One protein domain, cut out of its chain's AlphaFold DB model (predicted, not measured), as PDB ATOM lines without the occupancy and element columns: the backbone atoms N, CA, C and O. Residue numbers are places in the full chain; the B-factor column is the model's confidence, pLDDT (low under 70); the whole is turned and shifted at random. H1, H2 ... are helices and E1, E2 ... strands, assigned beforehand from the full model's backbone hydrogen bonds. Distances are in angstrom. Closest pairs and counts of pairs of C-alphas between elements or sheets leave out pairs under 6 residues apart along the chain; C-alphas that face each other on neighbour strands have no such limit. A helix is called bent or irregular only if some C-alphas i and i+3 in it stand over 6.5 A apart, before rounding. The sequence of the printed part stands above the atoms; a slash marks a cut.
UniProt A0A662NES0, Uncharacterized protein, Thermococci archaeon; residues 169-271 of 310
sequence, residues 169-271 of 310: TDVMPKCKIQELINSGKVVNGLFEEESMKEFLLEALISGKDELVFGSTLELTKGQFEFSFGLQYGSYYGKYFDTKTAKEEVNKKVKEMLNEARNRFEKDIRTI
ATOM      1  N   THR A 169     -26.872   1.451   0.479       89.50
ATOM      2  CA  THR A 169     -26.948   1.758  -0.961       89.50
ATOM      3  C   THR A 169     -25.589   2.084  -1.576       89.50
ATOM      4  O   THR A 169     -25.435   1.991  -2.792       89.50
ATOM      5  N   ASP A 170     -24.613   2.450  -0.745       90.38
ATOM      6  CA  ASP A 170     -23.231   2.768  -1.106       90.38
ATOM      7  C   ASP A 170     -22.308   1.538  -1.081       90.38
ATOM      8  O   ASP A 170     -21.115   1.675  -1.321       90.38
ATOM      9  N   VAL A 171     -22.835   0.334  -0.832       92.94
ATOM     10  CA  VAL A 171     -22.072  -0.925  -0.789       92.94
ATOM     11  C   VAL A 171     -22.639  -1.916  -1.801       92.94
ATOM     12  O   VAL A 171     -23.855  -2.051  -1.940       92.94
ATOM     13  N   MET A 172     -21.771  -2.613  -2.538       93.81
ATOM     14  CA  MET A 172     -22.207  -3.540  -3.581       93.81
ATOM     15  C   MET A 172     -21.242  -4.725  -3.777       93.81
ATOM     16  O   MET A 172     -20.026  -4.543  -3.701       93.81
ATOM     17  N   PRO A 173     -21.748  -5.929  -4.120       92.88
ATOM     18  CA  PRO A 173     -20.901  -7.051  -4.506       92.88
ATOM     19  C   PRO A 173     -19.988  -6.720  -5.688       92.88
ATOM     20  O   PRO A 173     -20.439  -6.158  -6.695       92.88
ATOM     21  N   LYS A 174     -18.733  -7.180  -5.631       88.62
ATOM     22  CA  LYS A 174     -17.738  -6.981  -6.697       88.62
ATOM     23  C   LYS A 174     -18.232  -7.375  -8.091       88.62
ATOM     24  O   LYS A 174     -17.957  -6.670  -9.057       88.62
ATOM     25  N   CYS A 175     -18.968  -8.485  -8.207       90.19
ATOM     26  CA  CYS A 175     -19.497  -8.952  -9.491       90.19
ATOM     27  C   CYS A 175     -20.427  -7.918 -10.141       90.19
ATOM     28  O   CYS A 175     -20.260  -7.611 -11.318       90.19
ATOM     29  N   LYS A 176     -21.325  -7.305  -9.364       91.62
ATOM     30  CA  LYS A 176     -22.244  -6.271  -9.855       91.62
ATOM     31  C   LYS A 176     -21.510  -4.984 -10.216       91.62
ATOM     32  O   LYS A 176     -21.808  -4.386 -11.245       91.62
ATOM     33  N   ILE A 177     -20.520  -4.576  -9.415       89.88
ATOM     34  CA  ILE A 177     -19.666  -3.422  -9.741       89.88
ATOM     35  C   ILE A 177     -18.964  -3.659 -11.088       89.88
ATOM     36  O   ILE A 177     -18.990  -2.794 -11.963       89.88
ATOM     37  N   GLN A 178     -18.403  -4.854 -11.293       87.50
ATOM     38  CA  GLN A 178     -17.715  -5.205 -12.533       87.50
ATOM     39  C   GLN A 178     -18.660  -5.279 -13.739       87.50
ATOM     40  O   GLN A 178     -18.292  -4.837 -14.824       87.50
ATOM     41  N   GLU A 179     -19.881  -5.792 -13.573       91.06
ATOM     42  CA  GLU A 179     -20.915  -5.770 -14.616       91.06
ATOM     43  C   GLU A 179     -21.255  -4.337 -15.045       91.06
ATOM     44  O   GLU A 179     -21.344  -4.051 -16.242       91.06
ATOM     45  N   LEU A 180     -21.393  -3.414 -14.085       89.50
ATOM     46  CA  LEU A 180     -21.635  -2.000 -14.375       89.50
ATOM     47  C   LEU A 180     -20.467  -1.394 -15.165       89.50
ATOM     48  O   LEU A 180     -20.705  -0.807 -16.223       89.50
ATOM     49  N   ILE A 181     -19.228  -1.622 -14.722       86.94
ATOM     50  CA  ILE A 181     -18.012  -1.161 -15.413       86.94
ATOM     51  C   ILE A 181     -17.947  -1.723 -16.843       86.94
ATOM     52  O   ILE A 181     -17.805  -0.966 -17.802       86.94
ATOM     53  N   ASN A 182     -18.132  -3.037 -17.011       88.25
ATOM     54  CA  ASN A 182     -18.072  -3.715 -18.312       88.25
ATOM     55  C   ASN A 182     -19.195  -3.270 -19.260       88.25
ATOM     56  O   ASN A 182     -18.989  -3.191 -20.469       88.25
ATOM     57  N   SER A 183     -20.371  -2.931 -18.724       88.75
ATOM     58  CA  SER A 183     -21.472  -2.338 -19.498       88.75
ATOM     59  C   SER A 183     -21.212  -0.876 -19.899       88.75
ATOM     60  O   SER A 183     -22.030  -0.252 -20.577       88.75
ATOM     61  N   GLY A 184     -20.081  -0.305 -19.473       82.88
ATOM     62  CA  GLY A 184     -19.710   1.079 -19.711       82.88
ATOM     63  C   GLY A 184     -20.544   2.076 -18.908       82.88
ATOM     64  O   GLY A 184     -20.579   3.254 -19.280       82.88
ATOM     65  N   LYS A 185     -21.233   1.639 -17.851       84.12
ATOM     66  CA  LYS A 185     -21.914   2.544 -16.926       84.12
ATOM     67  C   LYS A 185     -20.887   3.183 -16.002       84.12
ATOM     68  O   LYS A 185     -19.963   2.527 -15.538       84.12
ATOM     69  N   VAL A 186     -21.084   4.467 -15.732       78.56
ATOM     70  CA  VAL A 186     -20.294   5.186 -14.738       78.56
ATOM     71  C   VAL A 186     -20.746   4.735 -13.355       78.56
ATOM     72  O   VAL A 186     -21.912   4.916 -13.003       78.56
ATOM     73  N   VAL A 187     -19.829   4.152 -12.587       80.12
ATOM     74  CA  VAL A 187     -20.059   3.816 -11.180       80.12
ATOM     75  C   VAL A 187     -19.402   4.879 -10.320       80.12
ATOM     76  O   VAL A 187     -18.231   5.203 -10.508       80.12
ATOM     77  N   ASN A 188     -20.174   5.439  -9.397       84.81
ATOM     78  CA  ASN A 188     -19.685   6.465  -8.502       84.81
ATOM     79  C   ASN A 188     -20.238   6.244  -7.092       84.81
ATOM     80  O   ASN A 188     -21.424   5.945  -6.943       84.81
ATOM     81  N   GLY A 189     -19.391   6.397  -6.076       88.19
ATOM     82  CA  GLY A 189     -19.816   6.369  -4.687       88.19
ATOM     83  C   GLY A 189     -19.997   4.976  -4.108       88.19
ATOM     84  O   GLY A 189     -20.738   4.860  -3.138       88.19
ATOM     85  N   LEU A 190     -19.384   3.938  -4.691       91.88
ATOM     86  CA  LEU A 190     -19.601   2.554  -4.264       91.88
ATOM     87  C   LEU A 190     -18.374   1.942  -3.592       91.88
ATOM     88  O   LEU A 190     -17.277   1.960  -4.147       91.88
ATOM     89  N   PHE A 191     -18.597   1.322  -2.441       92.94
ATOM     90  CA  PHE A 191     -17.676   0.410  -1.780       92.94
ATOM     91  C   PHE A 191     -17.940  -1.028  -2.229       92.94
ATOM     92  O   PHE A 191     -19.089  -1.441  -2.406       92.94
ATOM     93  N   GLU A 192     -16.878  -1.809  -2.394       92.69
ATOM     94  CA  GLU A 192     -17.014  -3.244  -2.627       92.69
ATOM     95  C   GLU A 192     -17.275  -3.983  -1.310       92.69
ATOM     96  O   GLU A 192     -16.589  -3.762  -0.316       92.69
ATOM     97  N   GLU A 193     -18.300  -4.837  -1.307       93.94
ATOM     98  CA  GLU A 193     -18.877  -5.431  -0.095       93.94
ATOM     99  C   GLU A 193     -17.883  -6.246   0.741       93.94
ATOM    100  O   GLU A 193     -17.782  -6.002   1.944       93.94
ATOM    101  N   GLU A 194     -17.133  -7.176   0.140       90.94
ATOM    102  CA  GLU A 194     -16.247  -8.058   0.911       90.94
ATOM    103  C   GLU A 194     -15.040  -7.296   1.464       90.94
ATOM    104  O   GLU A 194     -14.721  -7.419   2.642       90.94
ATOM    105  N   SER A 195     -14.414  -6.426   0.670       90.25
ATOM    106  CA  SER A 195     -13.300  -5.600   1.147       90.25
ATOM    107  C   SER A 195     -13.726  -4.601   2.227       90.25
ATOM    108  O   SER A 195     -12.975  -4.361   3.174       90.25
ATOM    109  N   MET A 196     -14.937  -4.040   2.136       92.50
ATOM    110  CA  MET A 196     -15.489  -3.166   3.176       92.50
ATOM    111  C   MET A 196     -15.792  -3.946   4.459       92.50
ATOM    112  O   MET A 196     -15.513  -3.464   5.557       92.50
ATOM    113  N   LYS A 197     -16.320  -5.168   4.335       93.00
ATOM    114  CA  LYS A 197     -16.538  -6.082   5.461       93.00
ATOM    115  C   LYS A 197     -15.228  -6.419   6.163       93.00
ATOM    116  O   LYS A 197     -15.153  -6.291   7.383       93.00
ATOM    117  N   GLU A 198     -14.210  -6.825   5.408       89.81
ATOM    118  CA  GLU A 198     -12.890  -7.153   5.947       89.81
ATOM    119  C   GLU A 198     -12.270  -5.956   6.675       89.81
ATOM    120  O   GLU A 198     -11.831  -6.085   7.818       89.81
ATOM    121  N   PHE A 199     -12.324  -4.772   6.055       91.00
ATOM    122  CA  PHE A 199     -11.867  -3.529   6.668       91.00
ATOM    123  C   PHE A 199     -12.584  -3.234   7.992       91.00
ATOM    124  O   PHE A 199     -11.927  -2.931   8.989       91.00
ATOM    125  N   LEU A 200     -13.923  -3.309   8.019       91.81
ATOM    126  CA  LEU A 200     -14.691  -3.011   9.229       91.81
ATOM    127  C   LEU A 200     -14.347  -3.985  10.349       91.81
ATOM    128  O   LEU A 200     -14.123  -3.548  11.470       91.81
ATOM    129  N   LEU A 201     -14.278  -5.283  10.063       91.75
ATOM    130  CA  LEU A 201     -13.933  -6.285  11.070       91.75
ATOM    131  C   LEU A 201     -12.548  -6.026  11.676       91.75
ATOM    132  O   LEU A 201     -12.418  -6.029  12.897       91.75
ATOM    133  N   GLU A 202     -11.544  -5.714  10.851       88.75
ATOM    134  CA  GLU A 202     -10.196  -5.377  11.333       88.75
ATOM    135  C   GLU A 202     -10.236  -4.121  12.210       88.75
ATOM    136  O   GLU A 202      -9.721  -4.121  13.327       88.75
ATOM    137  N   ALA A 203     -10.890  -3.054  11.752       89.56
ATOM    138  CA  ALA A 203     -10.953  -1.788  12.480       89.56
ATOM    139  C   ALA A 203     -11.747  -1.882  13.796       89.56
ATOM    140  O   ALA A 203     -11.426  -1.196  14.768       89.56
ATOM    141  N   LEU A 204     -12.787  -2.720  13.832       91.75
ATOM    142  CA  LEU A 204     -13.609  -2.951  15.019       91.75
ATOM    143  C   LEU A 204     -12.861  -3.789  16.059       91.75
ATOM    144  O   LEU A 204     -12.878  -3.431  17.231       91.75
ATOM    145  N   ILE A 205     -12.197  -4.873  15.645       90.06
ATOM    146  CA  ILE A 205     -11.531  -5.792  16.579       90.06
ATOM    147  C   ILE A 205     -10.174  -5.243  17.031       90.06
ATOM    148  O   ILE A 205      -9.837  -5.379  18.201       90.06
ATOM    149  N   SER A 206      -9.408  -4.589  16.156       86.44
ATOM    150  CA  SER A 206      -8.105  -4.008  16.528       86.44
ATOM    151  C   SER A 206      -8.198  -2.637  17.206       86.44
ATOM    152  O   SER A 206      -7.192  -2.125  17.692       86.44
ATOM    153  N   GLY A 207      -9.373  -1.997  17.181       83.44
ATOM    154  CA  GLY A 207      -9.561  -0.644  17.709       83.44
ATOM    155  C   GLY A 207      -8.768   0.441  16.966       83.44
ATOM    156  O   GLY A 207      -8.559   1.518  17.518       83.44
ATOM    157  N   LYS A 208      -8.296   0.172  15.739       81.62
ATOM    158  CA  LYS A 208      -7.497   1.113  14.936       81.62
ATOM    159  C   LYS A 208      -8.368   2.033  14.074       81.62
ATOM    160  O   LYS A 208      -9.369   1.610  13.497       81.62
ATOM    161  N   ASP A 209      -7.906   3.276  13.919       74.19
ATOM    162  CA  ASP A 209      -8.659   4.376  13.279       74.19
ATOM    163  C   ASP A 209      -7.909   5.008  12.099       74.19
ATOM    164  O   ASP A 209      -8.475   5.781  11.317       74.19
ATOM    165  N   GLU A 210      -6.609   4.735  11.995       78.75
ATOM    166  CA  GLU A 210      -5.727   5.404  11.047       78.75
ATOM    167  C   GLU A 210      -5.873   4.796   9.654       78.75
ATOM    168  O   GLU A 210      -5.323   3.740   9.337       78.75
ATOM    169  N   LEU A 211      -6.635   5.503   8.820       82.06
ATOM    170  CA  LEU A 211      -6.828   5.204   7.409       82.06
ATOM    171  C   LEU A 211      -5.613   5.614   6.576       82.06
ATOM    172  O   LEU A 211      -5.236   6.785   6.536       82.06
ATOM    173  N   VAL A 212      -5.080   4.662   5.816       83.31
ATOM    174  CA  VAL A 212      -4.028   4.881   4.823       83.31
ATOM    175  C   VAL A 212      -4.589   4.590   3.437       83.31
ATOM    176  O   VAL A 212      -5.094   3.501   3.172       83.31
ATOM    177  N   PHE A 213      -4.484   5.560   2.529       83.06
ATOM    178  CA  PHE A 213      -4.845   5.359   1.125       83.06
ATOM    179  C   PHE A 213      -3.687   4.700   0.380       83.06
ATOM    180  O   PHE A 213      -2.575   5.228   0.357       83.06
ATOM    181  N   GLY A 214      -3.976   3.557  -0.232       79.12
ATOM    182  CA  GLY A 214      -3.052   2.792  -1.052       79.12
ATOM    183  C   GLY A 214      -3.118   3.187  -2.526       79.12
ATOM    184  O   GLY A 214      -3.244   4.361  -2.885       79.12
ATOM    185  N   SER A 215      -3.002   2.177  -3.387       79.56
ATOM    186  CA  SER A 215      -2.992   2.342  -4.836       79.56
ATOM    187  C   SER A 215      -4.317   2.882  -5.376       79.56
ATOM    188  O   SER A 215      -5.409   2.622  -4.861       79.56
ATOM    189  N   THR A 216      -4.191   3.634  -6.463       83.94
ATOM    190  CA  THR A 216      -5.300   4.062  -7.308       83.94
ATOM    191  C   THR A 216      -5.112   3.429  -8.677       83.94
ATOM    192  O   THR A 216      -4.026   3.527  -9.249       83.94
ATOM    193  N   LEU A 217      -6.152   2.776  -9.183       83.38
ATOM    194  CA  LEU A 217      -6.165   2.181 -10.514       83.38
ATOM    195  C   LEU A 217      -7.182   2.919 -11.377       83.38
ATOM    196  O   LEU A 217      -8.355   2.990 -11.017       83.38
ATOM    197  N   GLU A 218      -6.737   3.452 -12.511       83.75
ATOM    198  CA  GLU A 218      -7.647   3.980 -13.522       83.75
ATOM    199  C   GLU A 218      -8.311   2.821 -14.275       83.75
ATOM    200  O   GLU A 218      -7.664   1.884 -14.745       83.75
ATOM    201  N   LEU A 219      -9.629   2.895 -14.358       81.50
ATOM    202  CA  LEU A 219     -10.513   1.985 -15.060       81.50
ATOM    203  C   LEU A 219     -11.033   2.671 -16.333       81.50
ATOM    204  O   LEU A 219     -10.629   3.766 -16.721       81.50
ATOM    205  N   THR A 220     -11.971   2.031 -17.023       78.00
ATOM    206  CA  THR A 220     -12.567   2.602 -18.233       78.00
ATOM    207  C   THR A 220     -13.342   3.891 -17.944       78.00
ATOM    208  O   THR A 220     -14.023   3.993 -16.926       78.00
ATOM    209  N   LYS A 221     -13.332   4.832 -18.901       75.25
ATOM    210  CA  LYS A 221     -14.129   6.077 -18.876       75.25
ATOM    211  C   LYS A 221     -13.798   7.031 -17.713       75.25
ATOM    212  O   LYS A 221     -14.690   7.724 -17.232       75.25
ATOM    213  N   GLY A 222     -12.535   7.083 -17.283       73.75
ATOM    214  CA  GLY A 222     -12.092   7.988 -16.212       73.75
ATOM    215  C   GLY A 222     -12.648   7.618 -14.832       73.75
ATOM    216  O   GLY A 222     -12.766   8.477 -13.963       73.75
ATOM    217  N   GLN A 223     -13.046   6.358 -14.652       83.06
ATOM    218  CA  GLN A 223     -13.394   5.796 -13.354       83.06
ATOM    219  C   GLN A 223     -12.122   5.299 -12.657       83.06
ATOM    220  O   GLN A 223     -11.181   4.872 -13.313       83.06
ATOM    221  N   PHE A 224     -12.095   5.319 -11.333       84.75
ATOM    222  CA  PHE A 224     -10.966   4.950 -10.497       84.75
ATOM    223  C   PHE A 224     -11.402   3.944  -9.431       84.75
ATOM    224  O   PHE A 224     -12.478   4.075  -8.845       84.75
ATOM    225  N   GLU A 225     -10.545   2.961  -9.167       87.88
ATOM    226  CA  GLU A 225     -10.584   2.120  -7.969       87.88
ATOM    227  C   GLU A 225      -9.575   2.664  -6.950       87.88
ATOM    228  O   GLU A 225      -8.384   2.795  -7.247       87.88
ATOM    229  N   PHE A 226     -10.045   2.971  -5.743       86.25
ATOM    230  CA  PHE A 226      -9.244   3.426  -4.613       86.25
ATOM    231  C   PHE A 226      -9.116   2.307  -3.596       86.25
ATOM    232  O   PHE A 226     -10.121   1.826  -3.076       86.25
ATOM    233  N   SER A 227      -7.879   1.948  -3.274       87.38
ATOM    234  CA  SER A 227      -7.582   1.053  -2.161       87.38
ATOM    235  C   SER A 227      -7.320   1.874  -0.899       87.38
ATOM    236  O   SER A 227      -6.576   2.855  -0.945       87.38
ATOM    237  N   PHE A 228      -7.882   1.479   0.238       85.56
ATOM    238  CA  PHE A 228      -7.569   2.060   1.547       85.56
ATOM    239  C   PHE A 228      -7.500   0.968   2.606       85.56
ATOM    240  O   PHE A 228      -8.232  -0.004   2.534       85.56
ATOM    241  N   GLY A 229      -6.631   1.116   3.593       85.12
ATOM    242  CA  GLY A 229      -6.479   0.146   4.671       85.12
ATOM    243  C   GLY A 229      -6.197   0.833   5.992       85.12
ATOM    244  O   GLY A 229      -6.196   2.064   6.077       85.12
ATOM    245  N   LEU A 230      -5.940   0.034   7.020       82.12
ATOM    246  CA  LEU A 230      -5.438   0.543   8.291       82.12
ATOM    247  C   LEU A 230      -3.913   0.616   8.271       82.12
ATOM    248  O   LEU A 230      -3.241  -0.185   7.617       82.12
ATOM    249  N   GLN A 231      -3.359   1.567   9.016       68.81
ATOM    250  CA  GLN A 231      -1.920   1.673   9.203       68.81
ATOM    251  C   GLN A 231      -1.373   0.361   9.805       68.81
ATOM    252  O   GLN A 231      -1.777  -0.062  10.892       68.81
ATOM    253  N   TYR A 232      -0.479  -0.303   9.060       63.97
ATOM    254  CA  TYR A 232       0.087  -1.632   9.355       63.97
ATOM    255  C   TYR A 232      -0.874  -2.834   9.229       63.97
ATOM    256  O   TYR A 232      -0.573  -3.902   9.757       63.97
ATOM    257  N   GLY A 233      -2.005  -2.682   8.534       59.78
ATOM    258  CA  GLY A 233      -2.913  -3.783   8.186       59.78
ATOM    259  C   GLY A 233      -2.633  -4.381   6.800       59.78
ATOM    260  O   GLY A 233      -2.075  -3.722   5.925       59.78
ATOM    261  N   SER A 234      -3.049  -5.633   6.588       57.91
ATOM    262  CA  SER A 234      -2.963  -6.341   5.297       57.91
ATOM    263  C   SER A 234      -4.192  -6.160   4.396       57.91
ATOM    264  O   SER A 234      -4.182  -6.626   3.257       57.91
ATOM    265  N   TYR A 235      -5.254  -5.522   4.897       64.81
ATOM    266  CA  TYR A 235      -6.551  -5.447   4.222       64.81
ATOM    267  C   TYR A 235      -6.787  -4.091   3.571       64.81
ATOM    268  O   TYR A 235      -6.524  -3.040   4.161       64.81
ATOM    269  N   TYR A 236      -7.325  -4.142   2.353       77.38
ATOM    270  CA  TYR A 236      -7.607  -2.973   1.537       77.38
ATOM    271  C   TYR A 236      -9.094  -2.943   1.180       77.38
ATOM    272  O   TYR A 236      -9.531  -3.707   0.322       77.38
ATOM    273  N   GLY A 237      -9.854  -2.044   1.804       83.94
ATOM    274  CA  GLY A 237     -11.164  -1.624   1.322       83.94
ATOM    275  C   GLY A 237     -11.051  -1.036  -0.085       83.94
ATOM    276  O   GLY A 237     -10.090  -0.319  -0.386       83.94
ATOM    277  N   LYS A 238     -12.015  -1.347  -0.957       89.62
ATOM    278  CA  LYS A 238     -12.072  -0.825  -2.329       89.62
ATOM    279  C   LYS A 238     -13.242   0.132  -2.497       89.62
ATOM    280  O   LYS A 238     -14.371  -0.191  -2.132       89.62
ATOM    281  N   TYR A 239     -12.977   1.279  -3.107       89.81
ATOM    282  CA  TYR A 239     -13.977   2.293  -3.435       89.81
ATOM    283  C   TYR A 239     -13.895   2.684  -4.913       89.81
ATOM    284  O   TYR A 239     -12.802   2.786  -5.463       89.81
ATOM    285  N   PHE A 240     -15.041   2.905  -5.557       88.75
ATOM    286  CA  PHE A 240     -15.160   3.174  -6.990       88.75
ATOM    287  C   PHE A 240     -15.810   4.538  -7.239       88.75
ATOM    288  O   PHE A 240     -16.930   4.791  -6.790       88.75
ATOM    289  N   ASP A 241     -15.121   5.405  -7.985       86.44
ATOM    290  CA  ASP A 241     -15.555   6.784  -8.260       86.44
ATOM    291  C   ASP A 241     -14.994   7.295  -9.591       86.44
ATOM    292  O   ASP A 241     -14.065   6.732 -10.147       86.44
ATOM    293  N   THR A 242     -15.535   8.391 -10.104       82.38
ATOM    294  CA  THR A 242     -14.999   9.143 -11.254       82.38
ATOM    295  C   THR A 242     -14.053  10.273 -10.865       82.38
ATOM    296  O   THR A 242     -13.413  10.872 -11.726       82.38
ATOM    297  N   LYS A 243     -13.976  10.609  -9.574       76.75
ATOM    298  CA  LYS A 243     -13.107  11.664  -9.055       76.75
ATOM    299  C   LYS A 243     -12.172  11.128  -7.985       76.75
ATOM    300  O   LYS A 243     -12.530  10.280  -7.175       76.75
ATOM    301  N   THR A 244     -10.984  11.716  -7.918       64.75
ATOM    302  CA  THR A 244     -10.038  11.519  -6.817       64.75
ATOM    303  C   THR A 244     -10.527  12.265  -5.573       64.75
ATOM    304  O   THR A 244     -10.064  13.363  -5.280       64.75
ATOM    305  N   ALA A 245     -11.483  11.688  -4.841       71.25
ATOM    306  CA  ALA A 245     -12.129  12.321  -3.688       71.25
ATOM    307  C   ALA A 245     -11.679  11.712  -2.345       71.25
ATOM    308  O   ALA A 245     -12.503  11.367  -1.504       71.25
ATOM    309  N   LYS A 246     -10.362  11.568  -2.121       80.44
ATOM    310  CA  LYS A 246      -9.801  10.912  -0.916       80.44
ATOM    311  C   LYS A 246     -10.391  11.437   0.401       80.44
ATOM    312  O   LYS A 246     -10.674  10.649   1.295       80.44
ATOM    313  N   GLU A 247     -10.594  12.749   0.521       83.25
ATOM    314  CA  GLU A 247     -11.183  13.371   1.716       83.25
ATOM    315  C   GLU A 247     -12.647  12.964   1.930       83.25
ATOM    316  O   GLU A 247     -13.044  12.643   3.049       83.25
ATOM    317  N   GLU A 248     -13.438  12.919   0.855       84.00
ATOM    318  CA  GLU A 248     -14.833  12.477   0.897       84.00
ATOM    319  C   GLU A 248     -14.929  10.990   1.254       84.00
ATOM    320  O   GLU A 248     -15.738  10.606   2.097       84.00
ATOM    321  N   VAL A 249     -14.055  10.161   0.673       86.25
ATOM    322  CA  VAL A 249     -13.957   8.732   1.001       86.25
ATOM    323  C   VAL A 249     -13.590   8.544   2.465       86.25
ATOM    324  O   VAL A 249     -14.260   7.795   3.166       86.25
ATOM    325  N   ASN A 250     -12.577   9.262   2.956       87.94
ATOM    326  CA  ASN A 250     -12.160   9.202   4.356       87.94
ATOM    327  C   ASN A 250     -13.324   9.555   5.290       87.94
ATOM    328  O   ASN A 250     -13.592   8.838   6.250       87.94
ATOM    329  N   LYS A 251     -14.065  10.623   4.969       89.31
ATOM    330  CA  LYS A 251     -15.252  11.021   5.724       89.31
ATOM    331  C   LYS A 251     -16.308   9.907   5.757       89.31
ATOM    332  O   LYS A 251     -16.724   9.531   6.847       89.31
ATOM    333  N   LYS A 252     -16.679   9.337   4.603       90.12
ATOM    334  CA  LYS A 252     -17.676   8.250   4.518       90.12
ATOM    335  C   LYS A 252     -17.236   6.992   5.269       90.12
ATOM    336  O   LYS A 252     -18.031   6.406   5.999       90.12
ATOM    337  N   VAL A 253     -15.970   6.593   5.132       90.56
ATOM    338  CA  VAL A 253     -15.428   5.423   5.839       90.56
ATOM    339  C   VAL A 253     -15.435   5.654   7.350       90.56
ATOM    340  O   VAL A 253     -15.841   4.767   8.095       90.56
ATOM    341  N   LYS A 254     -15.058   6.851   7.819       90.31
ATOM    342  CA  LYS A 254     -15.119   7.209   9.246       90.31
ATOM    343  C   LYS A 254     -16.544   7.231   9.789       90.31
ATOM    344  O   LYS A 254     -16.772   6.739  10.889       90.31
ATOM    345  N   GLU A 255     -17.497   7.779   9.039       92.31
ATOM    346  CA  GLU A 255     -18.919   7.757   9.406       92.31
ATOM    347  C   GLU A 255     -19.420   6.311   9.540       92.31
ATOM    348  O   GLU A 255     -19.957   5.945  10.585       92.31
ATOM    349  N   MET A 256     -19.138   5.459   8.549       92.94
ATOM    350  CA  MET A 256     -19.519   4.044   8.571       92.94
ATOM    351  C   MET A 256     -18.859   3.272   9.724       92.94
ATOM    352  O   MET A 256     -19.515   2.466  10.382       92.94
ATOM    353  N   LEU A 257     -17.577   3.529  10.000       92.88
ATOM    354  CA  LEU A 257     -16.859   2.911  11.114       92.88
ATOM    355  C   LEU A 257     -17.437   3.341  12.468       92.88
ATOM    356  O   LEU A 257     -17.632   2.500  13.340       92.88
ATOM    357  N   ASN A 258     -17.761   4.625  12.642       93.75
ATOM    358  CA  ASN A 258     -18.383   5.130  13.868       93.75
ATOM    359  C   ASN A 258     -19.780   4.531  14.092       93.75
ATOM    360  O   ASN A 258     -20.113   4.140  15.211       93.75
ATOM    361  N   GLU A 259     -20.584   4.409  13.032       95.19
ATOM    362  CA  GLU A 259     -21.874   3.712  13.087       95.19
ATOM    363  C   GLU A 259     -21.702   2.246  13.506       95.19
ATOM    364  O   GLU A 259     -22.397   1.772  14.408       95.19
ATOM    365  N   ALA A 260     -20.752   1.539  12.889       94.62
ATOM    366  CA  ALA A 260     -20.467   0.145  13.198       94.62
ATOM    367  C   ALA A 260     -19.975  -0.034  14.645       94.62
ATOM    368  O   ALA A 260     -20.433  -0.942  15.335       94.62
ATOM    369  N   ARG A 261     -19.115   0.861  15.146       93.81
ATOM    370  CA  ARG A 261     -18.631   0.846  16.539       93.81
ATOM    371  C   ARG A 261     -19.762   0.948  17.538       93.81
ATOM    372  O   ARG A 261     -19.889   0.085  18.395       93.81
ATOM    373  N   ASN A 262     -20.620   1.951  17.381       95.31
ATOM    374  CA  ASN A 262     -21.762   2.138  18.271       95.31
ATOM    375  C   ASN A 262     -22.717   0.938  18.223       95.31
ATOM    376  O   ASN A 262     -23.304   0.556  19.231       95.31
ATOM    377  N   ARG A 263     -22.874   0.321  17.046       96.56
ATOM    378  CA  ARG A 263     -23.763  -0.830  16.865       96.56
ATOM    379  C   ARG A 263     -23.203  -2.125  17.457       96.56
ATOM    380  O   ARG A 263     -23.986  -2.938  17.946       96.56
ATOM    381  N   PHE A 264     -21.889  -2.326  17.395       97.19
ATOM    382  CA  PHE A 264     -21.227  -3.590  17.739       97.19
ATOM    383  C   PHE A 264     -20.342  -3.515  18.991       97.19
ATOM    384  O   PHE A 264     -19.674  -4.493  19.313       97.19
ATOM    385  N   GLU A 265     -20.368  -2.407  19.738       95.69
ATOM    386  CA  GLU A 265     -19.554  -2.167  20.943       95.69
ATOM    387  C   GLU A 265     -19.556  -3.359  21.913       95.69
ATOM    388  O   GLU A 265     -18.508  -3.850  22.333       95.69
ATOM    389  N   LYS A 266     -20.748  -3.878  22.231       96.62
ATOM    390  CA  LYS A 266     -20.901  -5.012  23.150       96.62
ATOM    391  C   LYS A 266     -20.294  -6.304  22.596       96.62
ATOM    392  O   LYS A 266     -19.733  -7.086  23.363       96.62
ATOM    393  N   ASP A 267     -20.433  -6.542  21.295       97.12
ATOM    394  CA  ASP A 267     -19.888  -7.734  20.640       97.12
ATOM    395  C   ASP A 267     -18.353  -7.689  20.646       97.12
ATOM    396  O   ASP A 267     -17.720  -8.671  21.029       97.12
ATOM    397  N   ILE A 268     -17.767  -6.530  20.326       94.88
ATOM    398  CA  ILE A 268     -16.314  -6.299  20.338       94.88
ATOM    399  C   ILE A 268     -15.748  -6.511  21.741       94.88
ATOM    400  O   ILE A 268     -14.835  -7.311  21.918       94.88
ATOM    401  N   ARG A 269     -16.353  -5.881  22.756       95.31
ATOM    402  CA  ARG A 269     -15.936  -6.056  24.152       95.31
ATOM    403  C   ARG A 269     -15.981  -7.522  24.585       95.31
ATOM    404  O   ARG A 269     -15.066  -7.998  25.242       95.31
ATOM    405  N   THR A 270     -17.030  -8.245  24.194       96.88
ATOM    406  CA  THR A 270     -17.153  -9.679  24.497       96.88
ATOM    407  C   THR A 270     -16.030 -10.485  23.836       96.88
ATOM    408  O   THR A 270     -15.499 -11.407  24.447       96.88
ATOM    409  N   ILE A 271     -15.659 -10.151  22.598       96.31
ATOM    410  CA  ILE A 271     -14.547 -10.796  21.887       96.31
ATOM    411  C   ILE A 271     -13.213 -10.509  22.588       96.31
ATOM    412  O   ILE A 271     -12.460 -11.450  22.814       96.31
TER     413      ILE A 271
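Overview. This is residues 169 to 271 of the 310 residues of an uncharacterized protein of Thermococci archaeon (UniProt A0A662NES0). A strongly twisted sheet of four strands, E1 - E4 - E3 - E2, has H2 on it, while the long H3 grazes the sheet and runs on past it to pack on H2. H1 sits near edge strand E1, towards the other end of a rod-shaped outline of 45 by 22 by 21 A. The 103 printed residues hold H1 E1 H2 E2 E3 E4 H3 in chain order, a mixed class with an all-antiparallel sheet. The whole is compact, with a radius of gyration of the C-alphas of 14.1 A.

Arrangement. H1, residues 174 to 182, only grazes the sheet with residues 174 to 181; its closest approach to E1, residues 190 to 192, is 5.6 A between C-alphas 174 and 192. H2, residues 193 to 206, is on the sheet at a height of 7.4 A. E2, residues 211 to 218, E3, residues 224 to 230, and E4, residues 237 to 241, form a meander, each strand the antiparallel neighbour of the one before; E2 and E3, and E3 and E4, are hairpins. Within hydrogen-bond range are N 214 and O 227, 2.8 A, N 226 and O 239, 2.8 A, and, from E1 to E4, N 240 and O 190, 2.8 A. H3, residues 246 to 271, only grazes the sheet with residues 246 to 254. H2 touches H3 with residues 200 to 205 alone, the same way at a steep tilt of 58 degrees; the closest C-alphas, of Ile 205 and Ile 268, are 6.1 A apart. H1 and H3 are apart. Every O i to N i+4 pair is within hydrogen-bond range in H1 and H2, and 20 of 22 in H3.

Along the chain. H1 is 12.1 A long from C-alpha 174 at (-17.738, -6.981, -6.697), H2 19.9 A, E2 21.0 A, E3 20.1 A and E4 13.5 A. H3, 31.8 A, ends at C-alpha 271 at (-14.547, -10.796, 21.887); it is irregular, with C-alphas 263 and 266 8.1 A apart, and has a kink of 71 degrees near residue 264.

Size, cuts and confidence. The two C-alphas farthest apart, of Lys 221 and Thr 270, are 46.2 A apart. The printed part has no cut and no long link. Mean pLDDT of the printed part is 86.3; residues 231 to 235 and residue 244 are under 70.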